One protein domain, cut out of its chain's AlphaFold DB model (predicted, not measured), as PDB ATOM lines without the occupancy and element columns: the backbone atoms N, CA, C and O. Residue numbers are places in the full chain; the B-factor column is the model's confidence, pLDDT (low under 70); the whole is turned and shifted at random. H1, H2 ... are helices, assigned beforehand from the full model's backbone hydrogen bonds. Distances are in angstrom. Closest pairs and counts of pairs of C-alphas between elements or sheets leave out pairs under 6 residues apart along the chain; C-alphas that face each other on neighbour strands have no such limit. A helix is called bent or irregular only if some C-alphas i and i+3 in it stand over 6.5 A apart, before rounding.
ATOM      1  N   THR A 194     -30.171  34.818   0.341       54.88
ATOM      2  CA  THR A 194     -30.671  36.064   0.939       54.88
ATOM      3  C   THR A 194     -31.267  35.870   2.330       54.88
ATOM      4  O   THR A 194     -31.246  36.806   3.139       54.88
ATOM      5  N   GLY A 195     -31.751  34.665   2.650       60.12
ATOM      6  CA  GLY A 195     -32.411  34.367   3.926       60.12
ATOM      7  C   GLY A 195     -31.568  34.697   5.169       60.12
ATOM      8  O   GLY A 195     -32.082  35.283   6.120       60.12
ATOM      9  N   GLY A 196     -30.263  34.395   5.147       60.72
ATOM     10  CA  GLY A 196     -29.345  34.673   6.266       60.72
ATOM     11  C   GLY A 196     -28.876  36.131   6.352       60.72
ATOM     12  O   GLY A 196     -28.626  36.649   7.441       60.72
ATOM     13  N   ILE A 197     -28.824  36.834   5.217       65.56
ATOM     14  CA  ILE A 197     -28.274  38.195   5.112       65.56
ATOM     15  C   ILE A 197     -29.142  39.213   5.856       65.56
ATOM     16  O   ILE A 197     -28.624  40.144   6.474       65.56
ATOM     17  N   GLN A 198     -30.471  39.067   5.804       70.81
ATOM     18  CA  GLN A 198     -31.368  39.973   6.531       70.81
ATOM     19  C   GLN A 198     -31.139  39.904   8.043       70.81
ATOM     20  O   GLN A 198     -31.200  40.934   8.714       70.81
ATOM     21  N   GLU A 199     -30.850  38.714   8.567       68.50
ATOM     22  CA  GLU A 199     -30.570  38.519   9.985       68.50
ATOM     23  C   GLU A 199     -29.180  39.048  10.360       68.50
ATOM     24  O   GLU A 199     -29.061  39.748  11.360       68.50
ATOM     25  N   LEU A 200     -28.161  38.855   9.511       66.44
ATOM     26  CA  LEU A 200     -26.852  39.500   9.690       66.44
ATOM     27  C   LEU A 200     -26.981  41.025   9.772       66.44
ATOM     28  O   LEU A 200     -26.477  41.646  10.703       66.44
ATOM     29  N   ILE A 201     -27.722  41.631   8.844       70.69
ATOM     30  CA  ILE A 201     -27.977  43.077   8.838       70.69
ATOM     31  C   ILE A 201     -28.676  43.519  10.120       70.69
ATOM     32  O   ILE A 201     -28.334  44.560  10.677       70.69
ATOM     33  N   ARG A 202     -29.640  42.741  10.623       73.50
ATOM     34  CA  ARG A 202     -30.285  43.032  11.910       73.50
ATOM     35  C   ARG A 202     -29.294  42.961  13.064       73.50
ATOM     36  O   ARG A 202     -29.305  43.868  13.890       73.50
ATOM     37  N   ILE A 203     -28.436  41.943  13.108       69.94
ATOM     38  CA  ILE A 203     -27.415  41.782  14.150       69.94
ATOM     39  C   ILE A 203     -26.451  42.977  14.137       69.94
ATOM     40  O   ILE A 203     -26.285  43.622  15.174       69.94
ATOM     41  N   PHE A 204     -25.920  43.352  12.969       65.19
ATOM     42  CA  PHE A 204     -25.052  44.526  12.819       65.19
ATOM     43  C   PHE A 204     -25.762  45.832  13.212       65.19
ATOM     44  O   PHE A 204     -25.195  46.646  13.939       65.19
ATOM     45  N   ARG A 205     -27.034  46.016  12.823       67.06
ATOM     46  CA  ARG A 205     -27.846  47.186  13.220       67.06
ATOM     47  C   ARG A 205     -28.214  47.205  14.705       67.06
ATOM     48  O   ARG A 205     -28.514  48.270  15.234       67.06
ATOM     49  N   SER A 206     -28.242  46.051  15.371       65.19
ATOM     50  CA  SER A 206     -28.602  45.940  16.791       65.19
ATOM     51  C   SER A 206     -27.460  46.305  17.749       65.19
ATOM     52  O   SER A 206     -27.661  46.311  18.960       65.19
ATOM     53  N   GLY A 207     -26.279  46.650  17.221       54.22
ATOM     54  CA  GLY A 207     -25.145  47.142  18.007       54.22
ATOM     55  C   GLY A 207     -24.124  46.074  18.408       54.22
ATOM     56  O   GLY A 207     -23.148  46.402  19.080       54.22
ATOM     57  N   SER A 208     -24.284  44.817  17.973       55.47
ATOM     58  CA  SER A 208     -23.219  43.808  18.063       55.47
ATOM     59  C   SER A 208     -22.225  44.034  16.929       55.47
ATOM     60  O   SER A 208     -22.292  43.406  15.877       55.47
ATOM     61  N   LEU A 209     -21.311  44.975  17.141       52.75
ATOM     62  CA  LEU A 209     -20.353  45.432  16.138       52.75
ATOM     63  C   LEU A 209     -19.175  44.454  15.929       52.75
ATOM     64  O   LEU A 209     -18.263  44.721  15.168       52.75
ATOM     65  N   SER A 210     -19.195  43.290  16.580       51.47
ATOM     66  CA  SER A 210     -18.349  42.152  16.219       51.47
ATOM     67  C   SER A 210     -19.196  40.887  16.265       51.47
ATOM     68  O   SER A 210     -19.857  40.595  17.264       51.47
ATOM     69  N   VAL A 211     -19.227  40.156  15.156       52.22
ATOM     70  CA  VAL A 211     -19.925  38.876  15.051       52.22
ATOM     71  C   VAL A 211     -18.853  37.804  14.904       52.22
ATOM     72  O   VAL A 211     -18.314  37.592  13.822       52.22
ATOM     73  N   MET A 234     -35.128  13.323  -1.647       50.62
ATOM     74  CA  MET A 234     -33.962  13.995  -2.286       50.62
ATOM     75  C   MET A 234     -33.921  15.530  -2.116       50.62
ATOM     76  O   MET A 234     -32.860  16.161  -2.182       50.62
ATOM     77  N   ILE A 235     -35.077  16.139  -1.846       55.31
ATOM     78  CA  ILE A 235     -35.228  17.539  -1.440       55.31
ATOM     79  C   ILE A 235     -34.293  17.885  -0.262       55.31
ATOM     80  O   ILE A 235     -33.785  19.006  -0.198       55.31
ATOM     81  N   ASP A 236     -34.019  16.940   0.636       66.88
ATOM     82  CA  ASP A 236     -33.149  17.139   1.794       66.88
ATOM     83  C   ASP A 236     -31.670  17.268   1.411       66.88
ATOM     84  O   ASP A 236     -30.994  18.134   1.956       66.88
ATOM     85  N   ALA A 237     -31.179  16.530   0.409       71.62
ATOM     86  CA  ALA A 237     -29.781  16.615  -0.034       71.62
ATOM     87  C   ALA A 237     -29.458  17.978  -0.673       71.62
ATOM     88  O   ALA A 237     -28.418  18.586  -0.409       71.62
ATOM     89  N   LYS A 238     -30.381  18.494  -1.496       75.25
ATOM     90  CA  LYS A 238     -30.259  19.835  -2.084       75.25
ATOM     91  C   LYS A 238     -30.319  20.916  -1.018       75.25
ATOM     92  O   LYS A 238     -29.459  21.793  -0.998       75.25
ATOM     93  N   LYS A 239     -31.301  20.828  -0.116       78.00
ATOM     94  CA  LYS A 239     -31.424  21.751   1.015       78.00
ATOM     95  C   LYS A 239     -30.188  21.715   1.905       78.00
ATOM     96  O   LYS A 239     -29.778  22.765   2.379       78.00
ATOM     97  N   GLU A 240     -29.587  20.547   2.124       80.12
ATOM     98  CA  GLU A 240     -28.370  20.399   2.919       80.12
ATOM     99  C   GLU A 240     -27.182  21.122   2.269       80.12
ATOM    100  O   GLU A 240     -26.533  21.932   2.932       80.12
ATOM    101  N   ILE A 241     -26.940  20.910   0.966       83.00
ATOM    102  CA  ILE A 241     -25.896  21.644   0.229       83.00
ATOM    103  C   ILE A 241     -26.176  23.147   0.252       83.00
ATOM    104  O   ILE A 241     -25.261  23.933   0.485       83.00
ATOM    105  N   GLU A 242     -27.416  23.568  -0.002       79.62
ATOM    106  CA  GLU A 242     -27.784  24.987  -0.024       79.62
ATOM    107  C   GLU A 242     -27.628  25.649   1.342       79.62
ATOM    108  O   GLU A 242     -27.127  26.771   1.423       79.62
ATOM    109  N   LEU A 243     -28.000  24.952   2.414       79.56
ATOM    110  CA  LEU A 243     -27.827  25.419   3.781       79.56
ATOM    111  C   LEU A 243     -26.342  25.561   4.121       79.56
ATOM    112  O   LEU A 243     -25.935  26.605   4.627       79.56
ATOM    113  N   GLU A 244     -25.517  24.563   3.808       82.81
ATOM    114  CA  GLU A 244     -24.079  24.625   4.085       82.81
ATOM    115  C   GLU A 244     -23.365  25.676   3.214       82.81
ATOM    116  O   GLU A 244     -22.498  26.402   3.710       82.81
ATOM    117  N   LEU A 245     -23.761  25.823   1.943       83.75
ATOM    118  CA  LEU A 245     -23.265  26.867   1.041       83.75
ATOM    119  C   LEU A 245     -23.627  28.257   1.570       83.75
ATOM    120  O   LEU A 245     -22.757  29.119   1.654       83.75
ATOM    121  N   SER A 246     -24.886  28.458   1.964       81.56
ATOM    122  CA  SER A 246     -25.369  29.721   2.528       81.56
ATOM    123  C   SER A 246     -24.646  30.065   3.827       81.56
ATOM    124  O   SER A 246     -24.182  31.192   3.984       81.56
ATOM    125  N   ASN A 247     -24.465  29.101   4.732       80.38
ATOM    126  CA  ASN A 247     -23.719  29.310   5.976       80.38
ATOM    127  C   ASN A 247     -22.274  29.723   5.690       80.38
ATOM    128  O   ASN A 247     -21.817  30.755   6.169       80.38
ATOM    129  N   THR A 248     -21.575  28.964   4.844       83.88
ATOM    130  CA  THR A 248     -20.172  29.234   4.509       83.88
ATOM    131  C   THR A 248     -20.005  30.583   3.804       83.88
ATOM    132  O   THR A 248     -19.050  31.312   4.073       83.88
ATOM    133  N   PHE A 249     -20.936  30.930   2.912       85.25
ATOM    134  CA  PHE A 249     -20.950  32.206   2.202       85.25
ATOM    135  C   PHE A 249     -21.143  33.371   3.174       85.25
ATOM    136  O   PHE A 249     -20.365  34.324   3.164       85.25
ATOM    137  N   ASN A 250     -22.144  33.273   4.047       83.06
ATOM    138  CA  ASN A 250     -22.434  34.288   5.053       83.06
ATOM    139  C   ASN A 250     -21.271  34.451   6.043       83.06
ATOM    140  O   ASN A 250     -20.901  35.581   6.361       83.06
ATOM    141  N   ASP A 251     -20.643  33.354   6.468       82.44
ATOM    142  CA  ASP A 251     -19.457  33.380   7.327       82.44
ATOM    143  C   ASP A 251     -18.285  34.092   6.637       82.44
ATOM    144  O   ASP A 251     -17.641  34.955   7.231       82.44
ATOM    145  N   PHE A 252     -18.013  33.768   5.368       85.94
ATOM    146  CA  PHE A 252     -16.949  34.408   4.591       85.94
ATOM    147  C   PHE A 252     -17.189  35.913   4.422       85.94
ATOM    148  O   PHE A 252     -16.292  36.722   4.650       85.94
ATOM    149  N   ILE A 253     -18.414  36.304   4.074       84.75
ATOM    150  CA  ILE A 253     -18.768  37.712   3.911       84.75
ATOM    151  C   ILE A 253     -18.690  38.468   5.238       84.75
ATOM    152  O   ILE A 253     -18.249  39.620   5.259       84.75
ATOM    153  N   THR A 254     -19.083  37.835   6.341       81.69
ATOM    154  CA  THR A 254     -18.970  38.428   7.677       81.69
ATOM    155  C   THR A 254     -17.505  38.675   8.028       81.69
ATOM    156  O   THR A 254     -17.171  39.774   8.464       81.69
ATOM    157  N   ASP A 255     -16.612  37.721   7.758       83.50
ATOM    158  CA  ASP A 255     -15.172  37.908   7.964       83.50
ATOM    159  C   ASP A 255     -14.620  39.059   7.116       83.50
ATOM    160  O   ASP A 255     -13.927  39.936   7.634       83.50
ATOM    161  N   CYS A 256     -14.962  39.105   5.826       85.94
ATOM    162  CA  CYS A 256     -14.557  40.192   4.937       85.94
ATOM    163  C   CYS A 256     -15.061  41.554   5.429       85.94
ATOM    164  O   CYS A 256     -14.297  42.519   5.472       85.94
ATOM    165  N   THR A 257     -16.330  41.626   5.836       84.00
ATOM    166  CA  THR A 257     -16.949  42.849   6.363       84.00
ATOM    167  C   THR A 257     -16.256  43.286   7.647       84.00
ATOM    168  O   THR A 257     -15.887  44.449   7.762       84.00
ATOM    169  N   ASN A 258     -15.994  42.362   8.577       84.12
ATOM    170  CA  ASN A 258     -15.294  42.661   9.825       84.12
ATOM    171  C   ASN A 258     -13.890  43.217   9.563       84.12
ATOM    172  O   ASN A 258     -13.479  44.186  10.192       84.12
ATOM    173  N   VAL A 259     -13.166  42.649   8.598       85.19
ATOM    174  CA  VAL A 259     -11.817  43.102   8.234       85.19
ATOM    175  C   VAL A 259     -11.840  44.482   7.559       85.19
ATOM    176  O   VAL A 259     -10.903  45.264   7.731       85.19
ATOM    177  N   ILE A 260     -12.868  44.807   6.774       84.50
ATOM    178  CA  ILE A 260     -13.004  46.132   6.144       84.50
ATOM    179  C   ILE A 260     -13.423  47.174   7.180       84.50
ATOM    180  O   ILE A 260     -12.823  48.249   7.260       84.50
ATOM    181  N   CYS A 261     -14.425  46.834   7.985       83.81
ATOM    182  CA  CYS A 261     -15.030  47.715   8.968       83.81
ATOM    183  C   CYS A 261     -14.266  47.771  10.296       83.81
ATOM    184  O   CYS A 261     -14.638  48.586  11.125       83.81
ATOM    185  N   GLU A 262     -13.194  46.999  10.500       83.12
ATOM    186  CA  GLU A 262     -12.354  47.014  11.714       83.12
ATOM    187  C   GLU A 262     -12.150  48.420  12.329       83.12
ATOM    188  O   GLU A 262     -12.400  48.566  13.527       83.12
ATOM    189  N   PRO A 263     -11.819  49.487  11.557       79.25
ATOM    190  CA  PRO A 263     -11.590  50.827  12.112       79.25
ATOM    191  C   PRO A 263     -12.812  51.461  12.787       79.25
ATOM    192  O   PRO A 263     -12.660  52.372  13.598       79.25
ATOM    193  N   ILE A 264     -14.019  51.015  12.429       76.88
ATOM    194  CA  ILE A 264     -15.280  51.490  12.999       76.88
ATOM    195  C   ILE A 264     -15.843  50.536  14.059       76.88
ATOM    196  O   ILE A 264     -16.779  50.931  14.748       76.88
ATOM    197  N   LEU A 265     -15.281  49.325  14.229       71.94
ATOM    198  CA  LEU A 265     -15.804  48.327  15.178       71.94
ATOM    199  C   LEU A 265     -15.357  48.551  16.626       71.94
ATOM    200  O   LEU A 265     -16.080  48.192  17.559       71.94
ATOM    201  N   HIS A 266     -14.179  49.139  16.822       68.75
ATOM    202  CA  HIS A 266     -13.613  49.394  18.143       68.75
ATOM    203  C   HIS A 266     -13.448  50.893  18.401       68.75
ATOM    204  O   HIS A 266     -13.107  51.686  17.518       68.75
ATOM    205  N   ASP A 267     -13.746  51.310  19.633       65.19
ATOM    206  CA  ASP A 267     -13.585  52.701  20.048       65.19
ATOM    207  C   ASP A 267     -12.174  52.919  20.602       65.19
ATOM    208  O   ASP A 267     -11.967  53.036  21.806       65.19
ATOM    209  N   ASP A 268     -11.186  52.934  19.707       58.94
ATOM    210  CA  ASP A 268      -9.761  52.982  20.076       58.94
ATOM    211  C   ASP A 268      -9.264  54.387  20.476       58.94
ATOM    212  O   ASP A 268      -8.062  54.643  20.520       58.94
ATOM    213  N   GLY A 269     -10.169  55.337  20.744       60.19
ATOM    214  CA  GLY A 269      -9.814  56.720  21.093       60.19
ATOM    215  C   GLY A 269      -9.152  57.522  19.959       60.19
ATOM    216  O   GLY A 269      -8.636  58.610  20.204       60.19
ATOM    217  N   THR A 270      -9.152  56.997  18.732       65.00
ATOM    218  CA  THR A 270      -8.680  57.668  17.512       65.00
ATOM    219  C   THR A 270      -9.703  58.683  16.996       65.00
ATOM    220  O   THR A 270     -10.910  58.509  17.183       65.00
ATOM    221  N   SER A 271      -9.220  59.747  16.341       72.56
ATOM    222  CA  SER A 271     -10.070  60.792  15.746       72.56
ATOM    223  C   SER A 271     -11.021  60.207  14.691       72.56
ATOM    224  O   SER A 271     -10.675  59.256  13.980       72.56
ATOM    225  N   LEU A 272     -12.218  60.790  14.575       74.56
ATOM    226  CA  LEU A 272     -13.238  60.393  13.602       74.56
ATOM    227  C   LEU A 272     -12.712  60.460  12.158       74.56
ATOM    228  O   LEU A 272     -12.945  59.523  11.389       74.56
ATOM    229  N   ALA A 273     -11.922  61.485  11.824       73.62
ATOM    230  CA  ALA A 273     -11.265  61.617  10.525       73.62
ATOM    231  C   ALA A 273     -10.287  60.464  10.226       73.62
ATOM    232  O   ALA A 273     -10.253  59.936   9.114       73.62
ATOM    233  N   GLU A 274      -9.503  60.019  11.215       77.19
ATOM    234  CA  GLU A 274      -8.563  58.904  11.032       77.19
ATOM    235  C   GLU A 274      -9.286  57.570  10.832       77.19
ATOM    236  O   GLU A 274      -8.855  56.757  10.010       77.19
ATOM    237  N   LYS A 275     -10.394  57.342  11.550       79.06
ATOM    238  CA  LYS A 275     -11.244  56.158  11.350       79.06
ATOM    239  C   LYS A 275     -11.868  56.160   9.952       79.06
ATOM    240  O   LYS A 275     -11.859  55.126   9.287       79.06
ATOM    241  N   ASN A 276     -12.342  57.317   9.486       80.06
ATOM    242  CA  ASN A 276     -12.937  57.483   8.158       80.06
ATOM    243  C   ASN A 276     -11.918  57.273   7.021       80.06
ATOM    244  O   ASN A 276     -12.204  56.560   6.057       80.06
ATOM    245  N   ASN A 277     -10.703  57.813   7.162       81.69
ATOM    246  CA  ASN A 277      -9.626  57.605   6.190       81.69
ATOM    247  C   ASN A 277      -9.211  56.130   6.125       81.69
ATOM    248  O   ASN A 277      -9.171  55.556   5.043       81.69
ATOM    249  N   LYS A 278      -9.011  55.472   7.276       83.38
ATOM    250  CA  LYS A 278      -8.687  54.034   7.324       83.38
ATOM    251  C   LYS A 278      -9.801  53.160   6.747       83.38
ATOM    252  O   LYS A 278      -9.509  52.152   6.108       83.38
ATOM    253  N   LEU A 279     -11.066  53.518   6.974       83.94
ATOM    254  CA  LEU A 279     -12.202  52.812   6.381       83.94
ATOM    255  C   LEU A 279     -12.216  52.982   4.856       83.94
ATOM    256  O   LEU A 279     -12.345  51.991   4.142       83.94
ATOM    257  N   SER A 280     -12.034  54.208   4.367       84.12
ATOM    258  CA  SER A 280     -11.953  54.509   2.931       84.12
ATOM    259  C   SER A 280     -10.791  53.766   2.260       84.12
ATOM    260  O   SER A 280     -10.986  53.137   1.222       84.12
ATOM    261  N   ASP A 281      -9.616  53.737   2.896       84.56
ATOM    262  CA  ASP A 281      -8.450  52.976   2.431       84.56
ATOM    263  C   ASP A 281      -8.730  51.466   2.411       84.56
ATOM    264  O   ASP A 281      -8.416  50.775   1.439       84.56
ATOM    265  N   ASN A 282      -9.371  50.937   3.460       86.69
ATOM    266  CA  ASN A 282      -9.768  49.532   3.515       86.69
ATOM    267  C   ASN A 282     -10.750  49.177   2.397       86.69
ATOM    268  O   ASN A 282     -10.614  48.114   1.797       86.69
ATOM    269  N   VAL A 283     -11.714  50.047   2.093       85.62
ATOM    270  CA  VAL A 283     -12.645  49.850   0.977       85.62
ATOM    271  C   VAL A 283     -11.880  49.819  -0.349       85.62
ATOM    272  O   VAL A 283     -12.009  48.850  -1.097       85.62
ATOM    273  N   LEU A 284     -11.015  50.804  -0.603       85.06
ATOM    274  CA  LEU A 284     -10.260  50.926  -1.857       85.06
ATOM    275  C   LEU A 284      -9.240  49.807  -2.076       85.06
ATOM    276  O   LEU A 284      -8.958  49.458  -3.217       85.06
ATOM    277  N   MET A 285      -8.666  49.241  -1.014       84.75
ATOM    278  CA  MET A 285      -7.651  48.189  -1.143       84.75
ATOM    279  C   MET A 285      -8.237  46.783  -1.007       84.75
ATOM    280  O   MET A 285      -7.905  45.891  -1.793       84.75
ATOM    281  N   LYS A 286      -9.101  46.552  -0.011       84.69
ATOM    282  CA  LYS A 286      -9.557  45.201   0.340       84.69
ATOM    283  C   LYS A 286     -10.715  44.729  -0.534       84.69
ATOM    284  O   LYS A 286     -10.735  43.548  -0.863       84.69
ATOM    285  N   VAL A 287     -11.628  45.607  -0.967       85.38
ATOM    286  CA  VAL A 287     -12.737  45.205  -1.860       85.38
ATOM    287  C   VAL A 287     -12.209  44.691  -3.211       85.38
ATOM    288  O   VAL A 287     -12.569  43.570  -3.583       85.38
ATOM    289  N   PRO A 288     -11.274  45.381  -3.902       84.88
ATOM    290  CA  PRO A 288     -10.641  44.838  -5.109       84.88
ATOM    291  C   PRO A 288      -9.865  43.540  -4.876       84.88
ATOM    292  O   PRO A 288      -9.852  42.653  -5.730       84.88
ATOM    293  N   HIS A 289      -9.205  43.416  -3.722       85.56
ATOM    294  CA  HIS A 289      -8.472  42.205  -3.368       85.56
ATOM    295  C   HIS A 289      -9.413  41.008  -3.197       85.56
ATOM    296  O   HIS A 289      -9.143  39.945  -3.755       85.56
ATOM    297  N   ILE A 290     -10.534  41.190  -2.489       85.06
ATOM    298  CA  ILE A 290     -11.568  40.162  -2.316       85.06
ATOM    299  C   ILE A 290     -12.151  39.773  -3.671       85.06
ATOM    300  O   ILE A 290     -12.238  38.583  -3.953       85.06
ATOM    301  N   HIS A 291     -12.469  40.744  -4.535       84.25
ATOM    302  CA  HIS A 291     -12.922  40.467  -5.901       84.25
ATOM    303  C   HIS A 291     -11.932  39.554  -6.639       84.25
ATOM    304  O   HIS A 291     -12.288  38.460  -7.063       84.25
ATOM    305  N   LYS A 292     -10.650  39.940  -6.692       83.19
ATOM    306  CA  LYS A 292      -9.601  39.154  -7.357       83.19
ATOM    307  C   LYS A 292      -9.434  37.755  -6.759       83.19
ATOM    308  O   LYS A 292      -9.185  36.808  -7.503       83.19
ATOM    309  N   GLN A 293      -9.521  37.626  -5.435       82.81
ATOM    310  CA  GLN A 293      -9.453  36.329  -4.768       82.81
ATOM    311  C   GLN A 293     -10.643  35.460  -5.162       82.81
ATOM    312  O   GLN A 293     -10.437  34.357  -5.650       82.81
ATOM    313  N   VAL A 294     -11.876  35.950  -5.025       83.81
ATOM    314  CA  VAL A 294     -13.079  35.171  -5.348       83.81
ATOM    315  C   VAL A 294     -13.071  34.753  -6.822       83.81
ATOM    316  O   VAL A 294     -13.239  33.565  -7.093       83.81
ATOM    317  N   SER A 295     -12.766  35.664  -7.754       81.62
ATOM    318  CA  SER A 295     -12.696  35.354  -9.193       81.62
ATOM    319  C   SER A 295     -11.600  34.339  -9.546       81.62
ATOM    320  O   SER A 295     -11.696  33.653 -10.560       81.62
ATOM    321  N   ALA A 296     -10.552  34.201  -8.726       79.69
ATOM    322  CA  ALA A 296      -9.521  33.181  -8.935       79.69
ATOM    323  C   ALA A 296      -9.987  31.766  -8.545       79.69
ATOM    324  O   ALA A 296      -9.474  30.782  -9.084       79.69
ATOM    325  N   TYR A 297     -10.938  31.649  -7.611       76.00
ATOM    326  CA  TYR A 297     -11.461  30.362  -7.146       76.00
ATOM    327  C   TYR A 297     -12.769  29.970  -7.840       76.00
ATOM    328  O   TYR A 297     -12.954  28.793  -8.154       76.00
ATOM    329  N   ILE A 298     -13.667  30.927  -8.079       79.31
ATOM    330  CA  ILE A 298     -15.015  30.700  -8.601       79.31
ATOM    331  C   ILE A 298     -15.149  31.446  -9.930       79.31
ATOM    332  O   ILE A 298     -15.151  32.669  -9.963       79.31
ATOM    333  N   ALA A 299     -15.272  30.692 -11.024       69.88
ATOM    334  CA  ALA A 299     -15.348  31.239 -12.383       69.88
ATOM    335  C   ALA A 299     -16.737  31.794 -12.764       69.88
ATOM    336  O   ALA A 299     -16.894  32.378 -13.829       69.88
ATOM    337  N   GLN A 300     -17.760  31.576 -11.932       76.38
ATOM    338  CA  GLN A 300     -19.120  32.039 -12.205       76.38
ATOM    339  C   GLN A 300     -19.252  33.533 -11.896       76.38
ATOM    340  O   GLN A 300     -19.287  33.917 -10.727       76.38
ATOM    341  N   ASP A 301     -19.379  34.354 -12.939       74.69
ATOM    342  CA  ASP A 301     -19.493  35.813 -12.812       74.69
ATOM    343  C   ASP A 301     -20.699  36.247 -11.960       74.69
ATOM    344  O   ASP A 301     -20.573  37.086 -11.067       74.69
ATOM    345  N   GLU A 302     -21.845  35.579 -12.129       78.38
ATOM    346  CA  GLU A 302     -23.056  35.848 -11.344       78.38
ATOM    347  C   GLU A 302     -22.815  35.685  -9.833       78.38
ATOM    348  O   GLU A 302     -23.277  36.500  -9.034       78.38
ATOM    349  N   PHE A 303     -22.033  34.676  -9.431       80.62
ATOM    350  CA  PHE A 303     -21.689  34.459  -8.026       80.62
ATOM    351  C   PHE A 303     -20.791  35.578  -7.489       80.62
ATOM    352  O   PHE A 303     -21.001  36.051  -6.373       80.62
ATOM    353  N   VAL A 304     -19.804  36.013  -8.275       81.94
ATOM    354  CA  VAL A 304     -18.872  37.086  -7.898       81.94
ATOM    355  C   VAL A 304     -19.613  38.416  -7.754       81.94
ATOM    356  O   VAL A 304     -19.476  39.096  -6.735       81.94
ATOM    357  N   THR A 305     -20.453  38.754  -8.732       82.81
ATOM    358  CA  THR A 305     -21.288  39.959  -8.720       82.81
ATOM    359  C   THR A 305     -22.265  39.942  -7.546       82.81
ATOM    360  O   THR A 305     -22.371  40.925  -6.805       82.81
ATOM    361  N   TYR A 306     -22.930  38.808  -7.303       84.19
ATOM    362  CA  TYR A 306     -23.797  38.648  -6.140       84.19
ATOM    363  C   TYR A 306     -23.020  38.842  -4.832       84.19
ATOM    364  O   TYR A 306     -23.443  39.624  -3.979       84.19
ATOM    365  N   LEU A 307     -21.850  38.213  -4.695       84.88
ATOM    366  CA  LEU A 307     -20.992  38.328  -3.517       84.88
ATOM    367  C   LEU A 307     -20.612  39.784  -3.224       84.88
ATOM    368  O   LEU A 307     -20.755  40.239  -2.086       84.88
ATOM    369  N   LEU A 308     -20.191  40.536  -4.243       85.69
ATOM    370  CA  LEU A 308     -19.857  41.954  -4.102       85.69
ATOM    371  C   LEU A 308     -21.069  42.802  -3.709       85.69
ATOM    372  O   LEU A 308     -20.951  43.673  -2.844       85.69
ATOM    373  N   SER A 309     -22.241  42.523  -4.282       85.12
ATOM    374  CA  SER A 309     -23.474  43.234  -3.931       85.12
ATOM    375  C   SER A 309     -23.845  43.045  -2.452       85.12
ATOM    376  O   SER A 309     -24.202  44.004  -1.760       85.12
ATOM    377  N   VAL A 310     -23.690  41.822  -1.934       83.75
ATOM    378  CA  VAL A 310     -23.980  41.488  -0.535       83.75
ATOM    379  C   VAL A 310     -22.954  42.119   0.399       83.75
ATOM    380  O   VAL A 310     -23.336  42.715   1.409       83.75
ATOM    381  N   LEU A 311     -21.669  42.029   0.053       86.25
ATOM    382  CA  LEU A 311     -20.585  42.647   0.809       86.25
ATOM    383  C   LEU A 311     -20.802  44.163   0.937       86.25
ATOM    384  O   LEU A 311     -20.775  44.696   2.044       86.25
ATOM    385  N   SER A 312     -21.112  44.841  -0.172       87.00
ATOM    386  CA  SER A 312     -21.421  46.277  -0.198       87.00
ATOM    387  C   SER A 312     -22.561  46.642   0.745       87.00
ATOM    388  O   SER A 312     -22.447  47.550   1.571       87.00
ATOM    389  N   ARG A 313     -23.656  45.879   0.684       85.50
ATOM    390  CA  ARG A 313     -24.839  46.092   1.519       85.50
ATOM    391  C   ARG A 313     -24.539  45.920   3.010       85.50
ATOM    392  O   ARG A 313     -25.081  46.672   3.822       85.50
ATOM    393  N   LEU A 314     -23.691  44.961   3.383       82.12
ATOM    394  CA  LEU A 314     -23.284  44.748   4.775       82.12
ATOM    395  C   LEU A 314     -22.331  45.834   5.279       82.12
ATOM    396  O   LEU A 314     -22.537  46.343   6.382       82.12
ATOM    397  N   ILE A 315     -21.357  46.255   4.466       85.50
ATOM    398  CA  ILE A 315     -20.468  47.381   4.791       85.50
ATOM    399  C   ILE A 315     -21.294  48.656   4.983       85.50
ATOM    400  O   ILE A 315     -21.166  49.324   6.008       85.50
ATOM    401  N   TYR A 316     -22.197  48.957   4.046       86.38
ATOM    402  CA  TYR A 316     -23.090  50.110   4.135       86.38
ATOM    403  C   TYR A 316     -23.962  50.062   5.392       86.38
ATOM    404  O   TYR A 316     -24.038  51.042   6.128       86.38
ATOM    405  N   SER A 317     -24.583  48.916   5.693       83.75
ATOM    406  CA  SER A 317     -25.400  48.779   6.903       83.75
ATOM    407  C   SER A 317     -24.586  48.954   8.189       83.75
ATOM    408  O   SER A 317     -25.110  49.470   9.177       83.75
ATOM    409  N   THR A 318     -23.332  48.502   8.200       80.75
ATOM    410  CA  THR A 318     -22.428  48.660   9.347       80.75
ATOM    411  C   THR A 318     -22.048  50.129   9.521       80.75
ATOM    412  O   THR A 318     -22.113  50.658  10.631       80.75
ATOM    413  N   TYR A 319     -21.751  50.818   8.417       83.88
ATOM    414  CA  TYR A 319     -21.475  52.251   8.407       83.88
ATOM    415  C   TYR A 319     -22.685  53.087   8.841       83.88
ATOM    416  O   TYR A 319     -22.542  53.972   9.677       83.88
ATOM    417  N   GLU A 320     -23.889  52.775   8.354       84.62
ATOM    418  CA  GLU A 320     -25.126  53.458   8.758       84.62
ATOM    419  C   GLU A 320     -25.340  53.353  10.279       84.62
ATOM    420  O   GLU A 320     -25.691  54.331  10.943       84.62
ATOM    421  N   SER A 321     -25.096  52.171  10.855       81.38
ATOM    422  CA  SER A 321     -25.199  51.952  12.302       81.38
ATOM    423  C   SER A 321     -24.138  52.733  13.085       81.38
ATOM    424  O   SER A 321     -24.440  53.325  14.127       81.38
ATOM    425  N   TYR A 322     -22.905  52.771  12.578       81.56
ATOM    426  CA  TYR A 322     -21.826  53.574  13.148       81.56
ATOM    427  C   TYR A 322     -22.166  55.070  13.119       81.56
ATOM    428  O   TYR A 322     -22.118  55.717  14.164       81.56
ATOM    429  N   HIS A 323     -22.604  55.594  11.971       82.19
ATOM    430  CA  HIS A 323     -22.992  56.993  11.800       82.19
ATOM    431  C   HIS A 323     -24.085  57.399  12.796       82.19
ATOM    432  O   HIS A 323     -23.928  58.380  13.516       82.19
ATOM    433  N   ARG A 324     -25.145  56.588  12.933       82.94
ATOM    434  CA  ARG A 324     -26.208  56.810  13.934       82.94
ATOM    435  C   ARG A 324     -25.671  56.829  15.368       82.94
ATOM    436  O   ARG A 324     -26.143  57.602  16.197       82.94
ATOM    437  N   THR A 325     -24.699  55.970  15.679       80.44
ATOM    438  CA  THR A 325     -24.085  55.904  17.016       80.44
ATOM    439  C   THR A 325     -23.246  57.150  17.300       80.44
ATOM    440  O   THR A 325     -23.310  57.695  18.402       80.44
ATOM    441  N   VAL A 326     -22.482  57.623  16.310       79.19
ATOM    442  CA  VAL A 326     -21.716  58.873  16.406       79.19
ATOM    443  C   VAL A 326     -22.664  60.057  16.556       79.19
ATOM    444  O   VAL A 326     -22.510  60.829  17.494       79.19
ATOM    445  N   GLU A 327     -23.707  60.152  15.733       80.38
ATOM    446  CA  GLU A 327     -24.717  61.212  15.804       80.38
ATOM    447  C   GLU A 327     -25.369  61.296  17.199       80.38
ATOM    448  O   GLU A 327     -25.475  62.378  17.776       80.38
ATOM    449  N   GLN A 328     -25.715  60.156  17.810       78.94
ATOM    450  CA  GLN A 328     -26.245  60.108  19.180       78.94
ATOM    451  C   GLN A 328     -25.222  60.542  20.245       78.94
ATOM    452  O   GLN A 328     -25.574  61.253  21.194       78.94
ATOM    453  N   LYS A 329     -23.950  60.139  20.105       74.94
ATOM    454  CA  LYS A 329     -22.861  60.590  20.990       74.94
ATOM    455  C   LYS A 329     -22.621  62.101  20.855       74.94
ATOM    456  O   LYS A 329     -22.412  62.770  21.862       74.94
ATOM    457  N   MET A 330     -22.731  62.657  19.650       70.12
ATOM    458  CA  MET A 330     -22.518  64.088  19.402       70.12
ATOM    459  C   MET A 330     -23.710  64.954  19.816       70.12
ATOM    460  O   MET A 330     -23.524  66.039  20.371       70.12
ATOM    461  N   ALA A 331     -24.937  64.450  19.658       70.06
ATOM    462  CA  ALA A 331     -26.144  65.095  20.177       70.06
ATOM    463  C   ALA A 331     -26.134  65.217  21.713       70.06
ATOM    464  O   ALA A 331     -26.773  66.108  22.269       70.06
ATOM    465  N   SER A 332     -25.394  64.339  22.401       65.62
ATOM    466  CA  SER A 332     -25.222  64.374  23.858       65.62
ATOM    467  C   SER A 332     -23.987  65.159  24.329       65.62
ATOM    468  O   SER A 332     -23.988  65.622  25.470       65.62
ATOM    469  N   SER A 333     -22.970  65.370  23.481       61.31
ATOM    470  CA  SER A 333     -21.721  66.081  23.819       61.31
ATOM    471  C   SER A 333     -21.625  67.525  23.290       61.31
ATOM    472  O   SER A 333     -20.722  68.259  23.692       61.31
ATOM    473  N   GLY A 334     -22.539  67.963  22.415       56.94
ATOM    474  CA  GLY A 334     -22.632  69.351  21.937       56.94
ATOM    475  C   GLY A 334     -21.549  69.789  20.939       56.94
ATOM    476  O   GLY A 334     -21.476  70.973  20.624       56.94
ATOM    477  N   HIS A 335     -20.727  68.863  20.434       60.19
ATOM    478  CA  HIS A 335     -19.662  69.126  19.457       60.19
ATOM    479  C   HIS A 335     -20.111  68.709  18.046       60.19
ATOM    480  O   HIS A 335     -19.728  67.658  17.541       60.19
ATOM    481  N   ALA A 336     -20.965  69.521  17.415       59.41
ATOM    482  CA  ALA A 336     -21.510  69.238  16.080       59.41
ATOM    483  C   ALA A 336     -20.478  69.375  14.938       59.41
ATOM    484  O   ALA A 336     -20.686  68.814  13.867       59.41
ATOM    485  N   ASP A 337     -19.366  70.087  15.159       61.28
ATOM    486  CA  ASP A 337     -18.382  70.391  14.109       61.28
ATOM    487  C   ASP A 337     -17.559  69.169  13.661       61.28
ATOM    488  O   ASP A 337     -17.188  69.086  12.493       61.28
ATOM    489  N   GLU A 338     -17.343  68.188  14.545       61.59
ATOM    490  CA  GLU A 338     -16.608  66.949  14.235       61.59
ATOM    491  C   GLU A 338     -17.443  65.954  13.398       61.59
ATOM    492  O   GLU A 338     -16.895  65.019  12.816       61.59
ATOM    493  N   LEU A 339     -18.766  66.156  13.280       64.75
ATOM    494  CA  LEU A 339     -19.623  65.345  12.401       64.75
ATOM    495  C   LEU A 339     -19.307  65.599  10.915       64.75
ATOM    496  O   LEU A 339     -19.463  64.706  10.093       64.75
ATOM    497  N   ASN A 340     -18.787  66.781  10.574       66.31
ATOM    498  CA  ASN A 340     -18.372  67.103   9.204       66.31
ATOM    499  C   ASN A 340     -17.109  66.339   8.761       66.31
ATOM    500  O   ASN A 340     -16.739  66.392   7.589       66.31
ATOM    501  N   GLU A 341     -16.417  65.659   9.682       68.81
ATOM    502  CA  GLU A 341     -15.210  64.878   9.383       68.81
ATOM    503  C   GLU A 341     -15.519  63.467   8.849       68.81
ATOM    504  O   GLU A 341     -14.632  62.784   8.323       68.81
ATOM    505  N   ILE A 342     -16.774  63.020   8.971       76.56
ATOM    506  CA  ILE A 342     -17.254  61.737   8.454       76.56
ATOM    507  C   ILE A 342     -18.142  61.953   7.228       76.56
ATOM    508  O   ILE A 342     -18.799  62.979   7.085       76.56
ATOM    509  N   MET A 343     -18.147  60.989   6.306       79.50
ATOM    510  CA  MET A 343     -19.006  61.073   5.124       79.50
ATOM    511  C   MET A 343     -20.470  60.847   5.504       79.50
ATOM    512  O   MET A 343     -20.784  59.930   6.265       79.50
ATOM    513  N   GLU A 344     -21.379  61.595   4.891       82.38
ATOM    514  CA  GLU A 344     -22.800  61.260   4.964       82.38
ATOM    515  C   GLU A 344     -23.037  59.846   4.400       82.38
ATOM    516  O   GLU A 344     -22.365  59.444   3.437       82.38
ATOM    517  N   PRO A 345     -23.992  59.070   4.947       83.00
ATOM    518  CA  PRO A 345     -24.266  57.711   4.487       83.00
ATOM    519  C   PRO A 345     -24.501  57.619   2.974       83.00
ATOM    520  O   PRO A 345     -23.999  56.701   2.332       83.00
ATOM    521  N   GLU A 346     -25.193  58.594   2.377       84.81
ATOM    522  CA  GLU A 346     -25.436  58.635   0.927       84.81
ATOM    523  C   GLU A 346     -24.144  58.824   0.117       84.81
ATOM    524  O   GLU A 346     -23.945  58.174  -0.910       84.81
ATOM    525  N   THR A 347     -23.227  59.672   0.591       86.12
ATOM    526  CA  THR A 347     -21.916  59.869  -0.042       86.12
ATOM    527  C   THR A 347     -21.076  58.599   0.043       86.12
ATOM    528  O   THR A 347     -20.476  58.193  -0.951       86.12
ATOM    529  N   PHE A 348     -21.091  57.928   1.197       84.50
ATOM    530  CA  PHE A 348     -20.396  56.655   1.375       84.50
ATOM    531  C   PHE A 348     -20.993  55.533   0.511       84.50
ATOM    532  O   PHE A 348     -20.254  54.728  -0.053       84.50
ATOM    533  N   PHE A 349     -22.320  55.497   0.349       84.88
ATOM    534  CA  PHE A 349     -22.986  54.561  -0.557       84.88
ATOM    535  C   PHE A 349     -22.521  54.747  -2.005       84.88
ATOM    536  O   PHE A 349     -22.161  53.770  -2.658       84.88
ATOM    537  N   ASN A 350     -22.475  55.991  -2.488       86.62
ATOM    538  CA  ASN A 350     -22.009  56.292  -3.842       86.62
ATOM    539  C   ASN A 350     -20.531  55.926  -4.028       86.62
ATOM    540  O   ASN A 350     -20.180  55.322  -5.036       86.62
ATOM    541  N   PHE A 351     -19.686  56.206  -3.034       85.75
ATOM    542  CA  PHE A 351     -18.275  55.815  -3.037       85.75
ATOM    543  C   PHE A 351     -18.079  54.289  -3.113       85.75
ATOM    544  O   PHE A 351     -17.265  53.793  -3.899       85.75
ATOM    545  N   LEU A 352     -18.854  53.522  -2.337       83.56
ATOM    546  CA  LEU A 352     -18.855  52.057  -2.412       83.56
ATOM    547  C   LEU A 352     -19.337  51.556  -3.778       83.56
ATOM    548  O   LEU A 352     -18.730  50.648  -4.346       83.56
ATOM    549  N   ALA A 353     -20.416  52.140  -4.302       84.06
ATOM    550  CA  ALA A 353     -20.980  51.769  -5.593       84.06
ATOM    551  C   ALA A 353     -20.000  52.040  -6.745       84.06
ATOM    552  O   ALA A 353     -19.815  51.172  -7.590       84.06
ATOM    553  N   GLU A 354     -19.322  53.190  -6.743       85.50
ATOM    554  CA  GLU A 354     -18.306  53.549  -7.739       85.50
ATOM    555  C   GLU A 354     -17.095  52.607  -7.680       85.50
ATOM    556  O   GLU A 354     -16.629  52.122  -8.712       85.50
ATOM    557  N   THR A 355     -16.642  52.257  -6.471       81.38
ATOM    558  CA  THR A 355     -15.547  51.290  -6.282       81.38
ATOM    559  C   THR A 355     -15.899  49.919  -6.868       81.38
ATOM    560  O   THR A 355     -15.050  49.266  -7.470       81.38
ATOM    561  N   ILE A 356     -17.148  49.470  -6.718       80.69
ATOM    562  CA  ILE A 356     -17.610  48.176  -7.243       80.69
ATOM    563  C   ILE A 356     -17.829  48.232  -8.755       80.69
ATOM    564  O   ILE A 356     -17.395  47.317  -9.451       80.69
ATOM    565  N   ALA A 357     -18.443  49.302  -9.264       79.50
ATOM    566  CA  ALA A 357     -18.663  49.500 -10.694       79.50
ATOM    567  C   ALA A 357     -17.335  49.502 -11.463       79.50
ATOM    568  O   ALA A 357     -17.201  48.796 -12.462       79.50
ATOM    569  N   GLY A 358     -16.312  50.182 -10.932       73.56
ATOM    570  CA  GLY A 358     -14.970  50.149 -11.511       73.56
ATOM    571  C   GLY A 358     -14.401  48.729 -11.604       73.56
ATOM    572  O   GLY A 358     -13.773  48.379 -12.598       73.56
ATOM    573  N   LEU A 359     -14.649  47.863 -10.618       70.00
ATOM    574  CA  LEU A 359     -14.155  46.479 -10.633       70.00
ATOM    575  C   LEU A 359     -14.852  45.588 -11.667       70.00
ATOM    576  O   LEU A 359     -14.201  44.687 -12.198       70.00
ATOM    577  N   GLN A 360     -16.131  45.843 -11.946       64.06
ATOM    578  CA  GLN A 360     -16.901  45.123 -12.962       64.06
ATOM    579  C   GLN A 360     -16.475  45.543 -14.376       64.06
ATOM    580  O   GLN A 360     -16.175  44.679 -15.196       64.06
ATOM    581  N   GLU A 361     -16.281  46.843 -14.628       59.94
ATOM    582  CA  GLU A 361     -15.770  47.337 -15.919       59.94
ATOM    583  C   GLU A 361     -14.367  46.783 -16.244       59.94
ATOM    584  O   GLU A 361     -14.086  46.391 -17.377       59.94
ATOM    585  N   PHE A 362     -13.475  46.671 -15.250       55.66
ATOM    586  CA  PHE A 362     -12.155  46.046 -15.437       55.66
ATOM    587  C   PHE A 362     -12.216  44.528 -15.700       55.66
ATOM    588  O   PHE A 362     -11.265  43.975 -16.268       55.66
ATOM    589  N   HIS A 363     -13.280  43.843 -15.265       53.03
ATOM    590  CA  HIS A 363     -13.490  42.415 -15.509       53.03
ATOM    591  C   HIS A 363     -13.990  42.163 -16.939       53.03
ATOM    592  O   HIS A 363     -13.399  41.334 -17.638       53.03
ATOM    593  N   ASP A 364     -14.962  42.951 -17.408       53.59
ATOM    594  CA  ASP A 364     -15.513  42.862 -18.770       53.59
ATOM    595  C   ASP A 364     -14.432  43.102 -19.840       53.59
ATOM    596  O   ASP A 364     -14.270  42.309 -20.768       53.59
ATOM    597  N   ILE A 365     -13.571  44.111 -19.645       52.28
ATOM    598  CA  ILE A 365     -12.448  44.410 -20.558       52.28
ATOM    599  C   ILE A 365     -11.429  43.252 -20.613       52.28
ATOM    600  O   ILE A 365     -10.791  42.996 -21.643       52.28
ATOM    601  N   ARG A 366     -11.234  42.523 -19.506       51.66
ATOM    602  CA  ARG A 366     -10.335  41.357 -19.474       51.66
ATOM    603  C   ARG A 366     -10.920  40.140 -20.181       51.66
ATOM    604  O   ARG A 366     -10.146  39.409 -20.789       51.66
ATOM    605  N   GLN A 367     -12.228  39.917 -20.110       49.25
ATOM    606  CA  GLN A 367     -12.868  38.835 -20.861       49.25
ATOM    607  C   GLN A 367     -12.845  39.121 -22.365       49.25
ATOM    608  O   GLN A 367     -12.385  38.268 -23.120       49.25
ATOM    609  N   GLU A 368     -13.177  40.347 -22.788       42.22
ATOM    610  CA  GLU A 368     -13.080  40.744 -24.200       42.22
ATOM    611  C   GLU A 368     -11.657  40.541 -24.749       42.22
ATOM    612  O   GLU A 368     -11.465  39.957 -25.812       42.22
ATOM    613  N   THR A 369     -10.621  40.952 -24.011       45.59
ATOM    614  CA  THR A 369      -9.222  40.789 -24.463       45.59
ATOM    615  C   THR A 369      -8.718  39.340 -24.482       45.59
ATOM    616  O   THR A 369      -7.727  39.063 -25.166       45.59
ATOM    617  N   ILE A 370      -9.357  38.416 -23.761       45.38
ATOM    618  CA  ILE A 370      -9.041  36.982 -23.815       45.38
ATOM    619  C   ILE A 370      -9.752  36.333 -25.013       45.38
ATOM    620  O   ILE A 370      -9.080  35.646 -25.783       45.38
ATOM    621  N   ASP A 371     -11.031  36.641 -25.251       44.50
ATOM    622  CA  ASP A 371     -11.787  36.148 -26.416       44.50
ATOM    623  C   ASP A 371     -11.181  36.633 -27.747       44.50
ATOM    624  O   ASP A 371     -10.946  35.836 -28.656       44.50
ATOM    625  N   TYR A 372     -10.786  37.911 -27.846       42.59
ATOM    626  CA  TYR A 372     -10.104  38.442 -29.041       42.59
ATOM    627  C   TYR A 372      -8.750  37.770 -29.337       42.59
ATOM    628  O   TYR A 372      -8.254  37.844 -30.467       42.59
ATOM    629  N   ASN A 373      -8.117  37.143 -28.340       43.75
ATOM    630  CA  ASN A 373      -6.837  36.458 -28.511       43.75
ATOM    631  C   ASN A 373      -6.989  34.957 -28.799       43.75
ATOM    632  O   ASN A 373      -6.121  34.411 -29.479       43.75
ATOM    633  N   GLU A 374      -8.060  34.289 -28.354       44.41
ATOM    634  CA  GLU A 374      -8.314  32.887 -28.731       44.41
ATOM    635  C   GLU A 374      -8.725  32.750 -30.208       44.41
ATOM    636  O   GLU A 374      -8.244  31.840 -30.892       44.41
TER     637      GLU A 374
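This is residues 194 to 211 and 234 to 374 of the 411 residues of the protein "Component of oligomeric Golgi complex 3" of Metschnikowia bicuspidata var. bicuspidata NRRL YB-4993 (UniProt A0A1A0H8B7). Long helices lie mostly lengthwise in a bundle of H1, H2, H3, H4 and H6, with H4 in the middle and the short H5 at one end. At the other end, residues 234 to 242, of which 235 to 242 belong to H2, and residues 364 to 374 of H6 stick out and splay away from each other. The printed part has 159 residues with six named helices, in the order H1 to H6, and no named strand; the class is all helix. The whole is only just compact, close to loose, with a radius of gyration of the C-alphas of 18.1 A, and flat, spanning 61 by 44 by 23 A.

H1, residues 194 to 205, touches H2, residues 235 to 265, through residues 196 to 197 alone; the closest C-alphas are those of Ile 197 and Asn 250, 7.0 A apart. H2 is irregular, with C-alphas 260 and 263 7.7 A apart, and has a kink of 51 degrees near residue 259. H2 and H3, residues 272 to 297, form a helical hairpin at a shallow tilt of 33 degrees, only just short of steep; their closest C-alphas are those of Ile 260 and Asn 282, 5.4 A apart. The hub is H4, residues 301 to 333, which touches the five other helices. H3 and H4 form a hairpin at a shallow tilt of 13 degrees, with the C-alphas of Ser 295 and Val 304 closest at 6.5 A. H1 touches H4 the same way at 19 degrees, a shallow tilt, closest at the C-alphas of Arg 205 and Ser 321, 5.5 A apart. H5, residues 336 to 341, touches H3, with the C-alphas of Ala 273 and Glu 341 closest at 5.2 A. H6, residues 345 to 374, touches H4 opposite ways at a shallow tilt of 17 degrees, closest at the C-alphas of Glu 320 and Pro 345, 6.1 A apart. H1 and H6 are apart. Every O i to N i+4 pair is within hydrogen-bond range in H4; the others have 6 of 8 in H1, 25 of 27 in H2, 21 of 22 in H3, 24 of 26 in H6 and 0 of 2 in H5, where 3 of 3 O i to N i+3 pairs are within range.

H1 begins at C-alpha 194, (-30.671, 36.064, 0.939), and is 16.8 A long. H2 is 40.0 A long, H3 36.5 A and H4 47.6 A, from first to last C-alpha. H5 measures 10.2 A, and H6, 44.4 A, ends at C-alpha 374, (-8.314, 32.887, -28.731).

The C-alphas of Gly 334 and Glu 374 are the two farthest apart, at 64.0 A. Residues 212 to 233 are not printed, and C-alphas 211 and 234 are 33.4 A apart across the cut. Of the links that are printed whole, H2 to H3 is short and the others are tight. The mean pLDDT of the printed part is 74.2; 49 residues are under 70, among them 203 to 211, 332 to 341 and 360 to 374.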